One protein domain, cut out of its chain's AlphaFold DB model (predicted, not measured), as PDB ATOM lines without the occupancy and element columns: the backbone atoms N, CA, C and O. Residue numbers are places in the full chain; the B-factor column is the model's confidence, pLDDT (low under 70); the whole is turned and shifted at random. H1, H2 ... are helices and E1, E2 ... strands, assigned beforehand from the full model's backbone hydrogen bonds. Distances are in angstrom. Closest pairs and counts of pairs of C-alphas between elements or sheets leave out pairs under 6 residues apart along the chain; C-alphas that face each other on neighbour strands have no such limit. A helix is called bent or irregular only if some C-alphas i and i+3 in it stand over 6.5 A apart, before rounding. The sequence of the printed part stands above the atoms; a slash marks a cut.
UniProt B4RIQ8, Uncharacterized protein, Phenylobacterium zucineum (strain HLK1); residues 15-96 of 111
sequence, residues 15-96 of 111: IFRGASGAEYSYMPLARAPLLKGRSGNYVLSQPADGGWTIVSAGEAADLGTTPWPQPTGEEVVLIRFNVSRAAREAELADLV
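AT A GLANCE: This is residues 15 to 96 of the 111 residues of an uncharacterized protein of Phenylobacterium zucineum (strain HLK1) (UniProt B4RIQ8). A single antiparallel sheet, E1 E2 E5 E3 E4, curls like part of a barrel: a folded sheet, bent back until E1 E2 face E3 E4, with E5 as hinge. Helix H1 packs on E3 and E4. The printed part has 82 residues, five named strands then H1, class mixed; it is compact, radius of gyration of the C-alphas 12.1 A, spans 35 by 29 by 17 A.

HOW THE PARTS SIT: E3, residues 40 to 48, and E4, residues 51 to 60, form a hairpin; N 44 and O 56 are within hydrogen-bond range, 2.8 A. E4 bends by 68 degrees at residue 55. E5, residues 76 to 81, neighbours E3, N 43 to O 78 2.9 A. E2, residues 23 to 28, neighbours E5, N 27 to O 79 2.9 A, and forms a hairpin with E1, residues 15 to 17, N 16 to O 24 2.9 A. H1, residues 85 to 95, is on the sheet, height 8.3 A, along E3 at 3 degrees on the local plane; the closest C-alphas of H1 and E4 are Leu 92 and Gly 58, 6.6 A. In H1 every O i to N i+4 pair is within range.

IN THESE COORDINATES: C-alpha 15 opens E1 at (212.380, 372.386, 299.846); C-alpha 95 ends H1 at (222.228, 368.645, 296.063). E3 spans 24.5 A, E4 24.6 A.

THE WHOLE: The printed part has no cut. Links E2 to E3 and E4 to E5 are long. Residues 31 to 34 have pLDDT under 70.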
ATOM      1  N   ILE A  15     211.368 371.541 300.480       92.31
ATOM      2  CA  ILE A  15     212.380 372.386 299.846       92.31
ATOM      3  C   ILE A  15     213.756 371.913 300.306       92.31
ATOM      4  O   ILE A  15     214.023 371.862 301.505       92.31
ATOM      5  N   PHE A  16     214.622 371.589 299.350       92.50
ATOM      6  CA  PHE A  16     216.043 371.357 299.589       92.50
ATOM      7  C   PHE A  16     216.843 372.540 299.078       92.50
ATOM      8  O   PHE A  16     216.534 373.086 298.019       92.50
ATOM      9  N   ARG A  17     217.882 372.918 299.818       92.56
ATOM     10  CA  ARG A  17     218.820 373.950 299.395       92.56
ATOM     11  C   ARG A  17     220.120 373.286 298.964       92.56
ATOM     12  O   ARG A  17     220.712 372.570 299.766       92.56
ATOM     13  N   GLY A  18     220.528 373.493 297.719       92.00
ATOM     14  CA  GLY A  18     221.800 372.975 297.225       92.00
ATOM     15  C   GLY A  18     222.989 373.840 297.646       92.00
ATOM     16  O   GLY A  18     222.825 374.912 298.245       92.00
ATOM     17  N   ALA A  19     224.200 373.364 297.357       92.38
ATOM     18  CA  ALA A  19     225.454 374.001 297.752       92.38
ATOM     19  C   ALA A  19     225.621 375.417 297.171       92.38
ATOM     20  O   ALA A  19     226.208 376.288 297.817       92.38
ATOM     21  N   SER A  20     225.050 375.687 295.997       91.75
ATOM     22  CA  SER A  20     225.024 377.010 295.372       91.75
ATOM     23  C   SER A  20     224.066 377.985 296.067       91.75
ATOM     24  O   SER A  20     223.985 379.155 295.689       91.75
ATOM     25  N   GLY A  21     223.281 377.509 297.036       91.06
ATOM     26  CA  GLY A  21     222.221 378.256 297.698       91.06
ATOM     27  C   GLY A  21     220.888 378.263 296.949       91.06
ATOM     28  O   GLY A  21     219.960 378.900 297.452       91.06
ATOM     29  N   ALA A  22     220.786 377.576 295.804       92.12
ATOM     30  CA  ALA A  22     219.543 377.400 295.059       92.12
ATOM     31  C   ALA A  22     218.543 376.535 295.840       92.12
ATOM     32  O   ALA A  22     218.932 375.641 296.588       92.12
ATOM     33  N   GLU A  23     217.249 376.803 295.661       93.94
ATOM     34  CA  GLU A  23     216.169 376.055 296.306       93.94
ATOM     35  C   GLU A  23     215.432 375.167 295.303       93.94
ATOM     36  O   GLU A  23     215.034 375.602 294.218       93.94
ATOM     37  N   TYR A  24     215.203 373.921 295.703       93.25
ATOM     38  CA  TYR A  24     214.563 372.896 294.896       93.25
ATOM     39  C   TYR A  24     213.345 372.340 295.625       93.25
ATOM     40  O   TYR A  24     213.451 371.768 296.708       93.25
ATOM     41  N   SER A  25     212.174 372.506 295.017       93.12
ATOM     42  CA  SER A  25     210.893 372.068 295.575       93.12
ATOM     43  C   SER A  25     210.511 370.685 295.050       93.12
ATOM     44  O   SER A  25     210.310 370.499 293.847       93.12
ATOM     45  N   TYR A  26     210.359 369.734 295.965       93.12
ATOM     46  CA  TYR A  26     210.039 368.334 295.709       93.12
ATOM     47  C   TYR A  26     208.684 367.957 296.301       93.12
ATOM     48  O   TYR A  26     208.323 368.427 297.372       93.12
ATOM     49  N   MET A  27     207.933 367.076 295.641       91.19
ATOM     50  CA  MET A  27     206.655 366.566 296.155       91.19
ATOM     51  C   MET A  27     206.742 365.073 296.479       91.19
ATOM     52  O   MET A  27     207.475 364.358 295.797       91.19
ATOM     53  N   PRO A  28     205.964 364.553 297.443       89.75
ATOM     54  CA  PRO A  28     205.903 363.115 297.680       89.75
ATOM     55  C   PRO A  28     205.439 362.346 296.440       89.75
ATOM     56  O   PRO A  28     204.431 362.711 295.830       89.75
ATOM     57  N   LEU A  29     206.115 361.238 296.121       86.38
ATOM     58  CA  LEU A  29     205.778 360.367 294.989       86.38
ATOM     59  C   LEU A  29     204.290 359.962 294.980       86.38
ATOM     60  O   LEU A  29     203.639 359.996 293.939       86.38
ATOM     61  N   ALA A  30     203.726 359.663 296.155       74.31
ATOM     62  CA  ALA A  30     202.323 359.269 296.328       74.31
ATOM     63  C   ALA A  30     201.298 360.338 295.894       74.31
ATOM     64  O   ALA A  30     200.114 360.035 295.763       74.31
ATOM     65  N   ARG A  31     201.727 361.590 295.697       64.12
ATOM     66  CA  ARG A  31     200.872 362.711 295.280       64.12
ATOM     67  C   ARG A  31     201.041 363.082 293.809       64.12
ATOM     68  O   ARG A  31     200.461 364.070 293.370       64.12
ATOM     69  N   ALA A  32     201.810 362.314 293.046       60.44
ATOM     70  CA  ALA A  32     202.083 362.614 291.653       60.44
ATOM     71  C   ALA A  32     201.097 361.893 290.713       60.44
ATOM     72  O   ALA A  32     201.179 360.673 290.556       60.44
ATOM     73  N   PRO A  33     200.162 362.602 290.052       58.72
ATOM     74  CA  PRO A  33     199.322 361.983 289.037       58.72
ATOM     75  C   PRO A  33     200.154 361.645 287.789       58.72
ATOM     76  O   PRO A  33     200.894 362.487 287.286       58.72
ATOM     77  N   LEU A  34     199.990 360.418 287.279       67.19
ATOM     78  CA  LEU A  34     200.423 359.950 285.951       67.19
ATOM     79  C   LEU A  34     201.849 360.382 285.547       67.19
ATOM     80  O   LEU A  34     202.053 361.265 284.713       67.19
ATOM     81  N   LEU A  35     202.845 359.704 286.120       80.88
ATOM     82  CA  LEU A  35     204.270 359.962 285.880       80.88
ATOM     83  C   LEU A  35     204.847 359.316 284.615       80.88
ATOM     84  O   LEU A  35     205.980 359.618 284.248       80.88
ATOM     85  N   LYS A  36     204.085 358.449 283.940       83.50
ATOM     86  CA  LYS A  36     204.547 357.745 282.739       83.50
ATOM     87  C   LYS A  36     204.968 358.737 281.655       83.50
ATOM     88  O   LYS A  36     204.183 359.596 281.258       83.50
ATOM     89  N   GLY A  37     206.200 358.592 281.176       85.31
ATOM     90  CA  GLY A  37     206.796 359.451 280.154       85.31
ATOM     91  C   GLY A  37     207.263 360.814 280.668       85.31
ATOM     92  O   GLY A  37     207.690 361.644 279.868       85.31
ATOM     93  N   ARG A  38     207.194 361.073 281.980       89.12
ATOM     94  CA  ARG A  38     207.710 362.310 282.576       89.12
ATOM     95  C   ARG A  38     209.100 362.076 283.120       89.12
ATOM     96  O   ARG A  38     209.313 361.188 283.933       89.12
ATOM     97  N   SER A  39     210.021 362.932 282.723       92.38
ATOM     98  CA  SER A  39     211.395 362.896 283.198       92.38
ATOM     99  C   SER A  39     211.589 363.872 284.366       92.38
ATOM    100  O   SER A  39     210.890 364.891 284.435       92.38
ATOM    101  N   GLY A  40     212.515 363.591 285.282       94.00
ATOM    102  CA  GLY A  40     212.736 364.452 286.447       94.00
ATOM    103  C   GLY A  40     213.786 363.943 287.424       94.00
ATOM    104  O   GLY A  40     214.442 362.942 287.151       94.00
ATOM    105  N   ASN A  41     213.911 364.631 288.555       95.25
ATOM    106  CA  ASN A  41     214.771 364.236 289.667       95.25
ATOM    107  C   ASN A  41     213.947 363.565 290.758       95.25
ATOM    108  O   ASN A  41     212.740 363.801 290.896       95.25
ATOM    109  N   TYR A  42     214.620 362.755 291.558       94.12
ATOM    110  CA  TYR A  42     214.069 362.204 292.780       94.12
ATOM    111  C   TYR A  42     215.093 362.256 293.902       94.12
ATOM    112  O   TYR A  42     216.300 362.226 293.669       94.12
ATOM    113  N   VAL A  43     214.585 362.293 295.127       94.81
ATOM    114  CA  VAL A  43     215.379 362.132 296.338       94.81
ATOM    115  C   VAL A  43     214.701 361.124 297.254       94.81
ATOM    116  O   VAL A  43     213.480 361.147 297.422       94.81
ATOM    117  N   LEU A  44     215.491 360.233 297.845       94.00
ATOM    118  CA  LEU A  44     215.100 359.524 299.055       94.00
ATOM    119  C   LEU A  44     215.484 360.420 300.225       94.00
ATOM    120  O   LEU A  44     216.649 360.797 300.362       94.00
ATOM    121  N   SER A  45     214.509 360.782 301.043       92.62
ATOM    122  CA  SER A  45     214.712 361.700 302.157       92.62
ATOM    123  C   SER A  45     214.096 361.146 303.425       92.62
ATOM    124  O   SER A  45     213.072 360.470 303.360       92.62
ATOM    125  N   GLN A  46     214.686 361.461 304.570       91.88
ATOM    126  CA  GLN A  46     214.142 361.112 305.880       91.88
ATOM    127  C   GLN A  46     213.930 362.363 306.738       91.88
ATOM    128  O   GLN A  46     214.681 363.338 306.588       91.88
ATOM    129  N   PRO A  47     212.928 362.359 307.635       89.25
ATOM    130  CA  PRO A  47     212.796 363.395 308.646       89.25
ATOM    131  C   PRO A  47     214.063 363.478 309.503       89.25
ATOM    132  O   PRO A  47     214.662 362.463 309.851       89.25
ATOM    133  N   ALA A  48     214.460 364.695 309.850       86.81
ATOM    134  CA  ALA A  48     215.535 364.977 310.792       86.81
ATOM    135  C   ALA A  48     215.113 366.124 311.718       86.81
ATOM    136  O   ALA A  48     214.129 366.820 311.446       86.81
ATOM    137  N   ASP A  49     215.859 366.341 312.802       81.62
ATOM    138  CA  ASP A  49     215.584 367.436 313.732       81.62
ATOM    139  C   ASP A  49     215.585 368.781 312.989       81.62
ATOM    140  O   ASP A  49     216.614 369.265 312.519       81.62
ATOM    141  N   GLY A  50     214.397 369.377 312.853       76.88
ATOM    142  CA  GLY A  50     214.203 370.663 312.183       76.88
ATOM    143  C   GLY A  50     214.003 370.615 310.663       76.88
ATOM    144  O   GLY A  50     213.916 371.682 310.058       76.88
ATOM    145  N   GLY A  51     213.883 369.441 310.026       85.38
ATOM    146  CA  GLY A  51     213.620 369.383 308.585       85.38
ATOM    147  C   GLY A  51     213.738 368.002 307.941       85.38
ATOM    148  O   GLY A  51     213.264 366.999 308.468       85.38
ATOM    149  N   TRP A  52     214.344 367.979 306.754       90.31
ATOM    150  CA  TRP A  52     214.509 366.798 305.908       90.31
ATOM    151  C   TRP A  52     215.975 366.644 305.516       90.31
ATOM    152  O   TRP A  52     216.618 367.627 305.156       90.31
ATOM    153  N   THR A  53     216.485 365.416 305.540       90.31
ATOM    154  CA  THR A  53     217.845 365.095 305.088       90.31
ATOM    155  C   THR A  53     217.789 364.186 303.871       90.31
ATOM    156  O   THR A  53     217.103 363.164 303.892       90.31
ATOM    157  N   ILE A  54     218.540 364.540 302.826       92.12
ATOM    158  CA  ILE A  54     218.699 363.703 301.635       92.12
ATOM    159  C   ILE A  54     219.559 362.490 302.002       92.12
ATOM    160  O   ILE A  54     220.703 362.638 302.419       92.12
ATOM    161  N   VAL A  55     219.004 361.293 301.824       92.69
ATOM    162  CA  VAL A  55     219.724 360.015 301.941       92.69
ATOM    163  C   VAL A  55     220.377 359.666 300.606       92.69
ATOM    164  O   VAL A  55     221.529 359.249 300.549       92.69
ATOM    165  N   SER A  56     219.636 359.848 299.512       91.81
ATOM    166  CA  SER A  56     220.153 359.702 298.152       91.81
ATOM    167  C   SER A  56     219.366 360.570 297.177       91.81
ATOM    168  O   SER A  56     218.212 360.918 297.430       91.81
ATOM    169  N   ALA A  57     219.987 360.905 296.051       93.44
ATOM    170  CA  ALA A  57     219.368 361.650 294.966       93.44
ATOM    171  C   ALA A  57     219.693 360.989 293.626       93.44
ATOM    172  O   ALA A  57     220.707 360.303 293.489       93.44
ATOM    173  N   GLY A  58     218.833 361.198 292.637       92.94
ATOM    174  CA  GLY A  58     219.063 360.691 291.297       92.94
ATOM    175  C   GLY A  58     218.151 361.311 290.253       92.94
ATOM    176  O   GLY A  58     217.280 362.138 290.537       92.94
ATOM    177  N   GLU A  59     218.363 360.872 289.019       93.88
ATOM    178  CA  GLU A  59     217.581 361.278 287.860       93.88
ATOM    179  C   GLU A  59     216.778 360.109 287.302       93.88
ATOM    180  O   GLU A  59     217.222 358.963 287.286       93.88
ATOM    181  N   ALA A  60     215.614 360.430 286.755       91.00
ATOM    182  CA  ALA A  60     214.753 359.508 286.047       91.00
ATOM    183  C   ALA A  60     214.463 360.043 284.643       91.00
ATOM    184  O   ALA A  60     213.902 361.132 284.467       91.00
ATOM    185  N   ALA A  61     214.792 359.246 283.624       90.12
ATOM    186  CA  ALA A  61     214.325 359.493 282.260       90.12
ATOM    187  C   ALA A  61     212.799 359.315 282.151       90.12
ATOM    188  O   ALA A  61     212.146 360.048 281.412       90.12
ATOM    189  N   ASP A  62     212.241 358.389 282.936       89.75
ATOM    190  CA  ASP A  62     210.807 358.158 283.086       89.75
ATOM    191  C   ASP A  62     210.489 357.837 284.554       89.75
ATOM    192  O   ASP A  62     210.854 356.786 285.085       89.75
ATOM    193  N   LEU A  63     209.810 358.765 285.222       89.19
ATOM    194  CA  LEU A  63     209.370 358.653 286.611       89.19
ATOM    195  C   LEU A  63     208.240 357.617 286.767       89.19
ATOM    196  O   LEU A  63     207.961 357.175 287.871       89.19
ATOM    197  N   GLY A  64     207.558 357.214 285.691       87.88
ATOM    198  CA  GLY A  64     206.527 356.177 285.756       87.88
ATOM    199  C   GLY A  64     207.075 354.749 285.760       87.88
ATOM    200  O   GLY A  64     206.353 353.834 286.149       87.88
ATOM    201  N   THR A  65     208.319 354.552 285.317       87.69
ATOM    202  CA  THR A  65     208.943 353.223 285.161       87.69
ATOM    203  C   THR A  65     210.270 353.076 285.904       87.69
ATOM    204  O   THR A  65     210.795 351.968 285.994       87.69
ATOM    205  N   THR A  66     210.798 354.165 286.465       89.88
ATOM    206  CA  THR A  66     212.015 354.152 287.280       89.88
ATOM    207  C   THR A  66     211.885 353.196 288.469       89.88
ATOM    208  O   THR A  66     210.889 353.255 289.196       89.88
ATOM    209  N   PRO A  67     212.892 352.335 288.712       87.38
ATOM    210  CA  PRO A  67     212.947 351.533 289.924       87.38
ATOM    211  C   PRO A  67     213.269 352.444 291.112       87.38
ATOM    212  O   PRO A  67     214.398 352.900 291.282       87.38
ATOM    213  N   TRP A  68     212.262 352.731 291.930       88.06
ATOM    214  CA  TRP A  68     212.429 353.593 293.094       88.06
ATOM    215  C   TRP A  68     213.303 352.945 294.175       88.06
ATOM    216  O   TRP A  68     213.163 351.736 294.419       88.06
ATOM    217  N   PRO A  69     214.144 353.734 294.876       88.00
ATOM    218  CA  PRO A  69     214.798 353.254 296.084       88.00
ATOM    219  C   PRO A  69     213.733 352.823 297.098       88.00
ATOM    220  O   PRO A  69     212.680 353.455 297.206       88.00
ATOM    221  N   GLN A  70     213.993 351.722 297.800       85.31
ATOM    222  CA  GLN A  70     213.062 351.149 298.769       85.31
ATOM    223  C   GLN A  70     213.322 351.759 300.149       85.31
ATOM    224  O   GLN A  70     214.405 351.534 300.690       85.31
ATOM    225  N   PRO A  71     212.362 352.504 300.728       86.94
ATOM    226  CA  PRO A  71     212.464 352.978 302.102       86.94
ATOM    227  C   PRO A  71     212.641 351.819 303.088       86.94
ATOM    228  O   PRO A  71     211.915 350.826 303.026       86.94
ATOM    229  N   THR A  72     213.573 351.961 304.024       88.25
ATOM    230  CA  THR A  72     213.867 351.005 305.104       88.25
ATOM    231  C   THR A  72     213.336 351.461 306.467       88.25
ATOM    232  O   THR A  72     213.347 350.689 307.426       88.25
ATOM    233  N   GLY A  73     212.825 352.693 306.553       90.31
ATOM    234  CA  GLY A  73     212.284 353.291 307.774       90.31
ATOM    235  C   GLY A  73     211.291 354.415 307.482       90.31
ATOM    236  O   GLY A  73     210.325 354.226 306.748       90.31
ATOM    237  N   GLU A  74     211.532 355.595 308.055       88.56
ATOM    238  CA  GLU A  74     210.692 356.792 307.863       88.56
ATOM    239  C   GLU A  74     210.994 357.550 306.558       88.56
ATOM    240  O   GLU A  74     210.504 358.658 306.336       88.56
ATOM    241  N   GLU A  75     211.810 356.956 305.689       92.25
ATOM    242  CA  GLU A  75     212.211 357.548 304.423       92.25
ATOM    243  C   GLU A  75     211.026 357.659 303.453       92.25
ATOM    244  O   GLU A  75     210.126 356.816 303.393       92.25
ATOM    245  N   VAL A  76     211.051 358.699 302.629       92.12
ATOM    246  CA  VAL A  76     210.067 358.956 301.582       92.12
ATOM    247  C   VAL A  76     210.766 359.325 300.288       92.12
ATOM    248  O   VAL A  76     211.736 360.082 300.264       92.12
ATOM    249  N   VAL A  77     210.228 358.803 299.188       92.75
ATOM    250  CA  VAL A  77     210.629 359.223 297.848       92.75
ATOM    251  C   VAL A  77     209.892 360.507 297.504       92.75
ATOM    252  O   VAL A  77     208.655 360.556 297.476       92.75
ATOM    253  N   LEU A  78     210.666 361.546 297.230       93.44
ATOM    254  CA  LEU A  78     210.183 362.828 296.758       93.44
ATOM    255  C   LEU A  78     210.661 363.029 295.323       93.44
ATOM    256  O   LEU A  78     211.749 362.595 294.956       93.44
ATOM    257  N   ILE A  79     209.856 363.694 294.504       93.56
ATOM    258  CA  ILE A  79     210.128 363.873 293.081       93.56
ATOM    259  C   ILE A  79     209.972 365.327 292.649       93.56
ATOM    260  O   ILE A  79     209.176 366.088 293.208       93.56
ATOM    261  N   ARG A  80     210.670 365.665 291.569       93.19
ATOM    262  CA  ARG A  80     210.526 366.904 290.812       93.19
ATOM    263  C   ARG A  80     210.494 366.557 289.325       93.19
ATOM    264  O   ARG A  80     211.489 366.105 288.772       93.19
ATOM    265  N   PHE A  81     209.346 366.717 288.671       90.31
ATOM    266  CA  PHE A  81     209.153 366.348 287.260       90.31
ATOM    267  C   PHE A  81     209.194 367.562 286.321       90.31
ATOM    268  O   PHE A  81     209.137 368.702 286.774       90.31
ATOM    269  N   ASN A  82     209.248 367.314 285.006       83.62
ATOM    270  CA  ASN A  82     209.359 368.338 283.951       83.62
ATOM    271  C   ASN A  82     210.643 369.182 284.050       83.62
ATOM    272  O   ASN A  82     210.653 370.366 283.715       83.62
ATOM    273  N   VAL A  83     211.735 368.560 284.492       85.88
ATOM    274  CA  VAL A  83     213.069 369.172 284.543       85.88
ATOM    275  C   VAL A  83     213.835 368.774 283.280       85.88
ATOM    276  O   VAL A  83     213.830 367.602 282.901       85.88
ATOM    277  N   SER A  84     214.467 369.736 282.601       90.19
ATOM    278  CA  SER A  84     215.301 369.440 281.428       90.19
ATOM    279  C   SER A  84     216.533 368.634 281.841       90.19
ATOM    280  O   SER A  84     217.036 368.809 282.946       90.19
ATOM    281  N   ARG A  85     217.067 367.786 280.951       89.31
ATOM    282  CA  ARG A  85     218.238 366.945 281.261       89.31
ATOM    283  C   ARG A  85     219.410 367.740 281.852       89.31
ATOM    284  O   ARG A  85     219.923 367.359 282.890       89.31
ATOM    285  N   ALA A  86     219.779 368.863 281.235       90.31
ATOM    286  CA  ALA A  86     220.871 369.700 281.733       90.31
ATOM    287  C   ALA A  86     220.587 370.268 283.137       90.31
ATOM    288  O   ALA A  86     221.488 370.352 283.964       90.31
ATOM    289  N   ALA A  87     219.333 370.634 283.426       91.50
ATOM    290  CA  ALA A  87     218.952 371.112 284.751       91.50
ATOM    291  C   ALA A  87     218.950 369.989 285.800       91.50
ATOM    292  O   ALA A  87     219.250 370.260 286.956       91.50
ATOM    293  N   ARG A  88     218.645 368.747 285.405       93.19
ATOM    294  CA  ARG A  88     218.699 367.584 286.298       93.19
ATOM    295  C   ARG A  88     220.118 367.274 286.760       93.19
ATOM    296  O   ARG A  88     220.328 367.154 287.964       93.19
ATOM    297  N   GLU A  89     221.054 367.224 285.809       92.25
ATOM    298  CA  GLU A  89     222.475 366.955 286.060       92.25
ATOM    299  C   GLU A  89     223.071 368.050 286.964       92.25
ATOM    300  O   GLU A  89     223.750 367.752 287.948       92.25
ATOM    301  N   ALA A  90     222.746 369.320 286.688       93.38
ATOM    302  CA  ALA A  90     223.180 370.452 287.504       93.38
ATOM    303  C   ALA A  90     222.584 370.432 288.923       93.38
ATOM    304  O   ALA A  90     223.301 370.666 289.890       93.38
ATOM    305  N   GLU A  91     221.290 370.135 289.063       94.31
ATOM    306  CA  GLU A  91     220.632 370.024 290.369       94.31
ATOM    307  C   GLU A  91     221.183 368.857 291.195       94.31
ATOM    308  O   GLU A  91     221.399 369.009 292.393       94.31
ATOM    309  N   LEU A  92     221.440 367.703 290.574       92.69
ATOM    310  CA  LEU A  92     222.006 366.553 291.275       92.69
ATOM    311  C   LEU A  92     223.405 366.868 291.818       92.69
ATOM    312  O   LEU A  92     223.685 366.569 292.977       92.69
ATOM    313  N   ALA A  93     224.246 367.511 291.003       91.94
ATOM    314  CA  ALA A  93     225.571 367.959 291.422       91.94
ATOM    315  C   ALA A  93     225.520 369.005 292.552       91.94
ATOM    316  O   ALA A  93     226.436 369.057 293.371       91.94
ATOM    317  N   ASP A  94     224.463 369.821 292.606       93.06
ATOM    318  CA  ASP A  94     224.286 370.848 293.637       93.06
ATOM    319  C   ASP A  94     223.730 370.290 294.961       93.06
ATOM    320  O   ASP A  94     224.099 370.754 296.042       93.06
ATOM    321  N   LEU A  95     222.847 369.286 294.894       90.56
ATOM    322  CA  LEU A  95     222.228 368.645 296.063       90.56
ATOM    323  C   LEU A  95     223.122 367.595 296.723       90.56
ATOM    324  O   LEU A  95     223.118 367.457 297.946       90.56
ATOM    325  N   VAL A  96     223.856 366.833 295.917       84.44
ATOM    326  CA  VAL A  96     224.810 365.825 296.379       84.44
ATOM    327  C   VAL A  96     226.172 366.233 295.833       84.44
ATOM    328  O   VAL A  96     226.606 365.700 294.808       84.44
TER     329      VAL A  96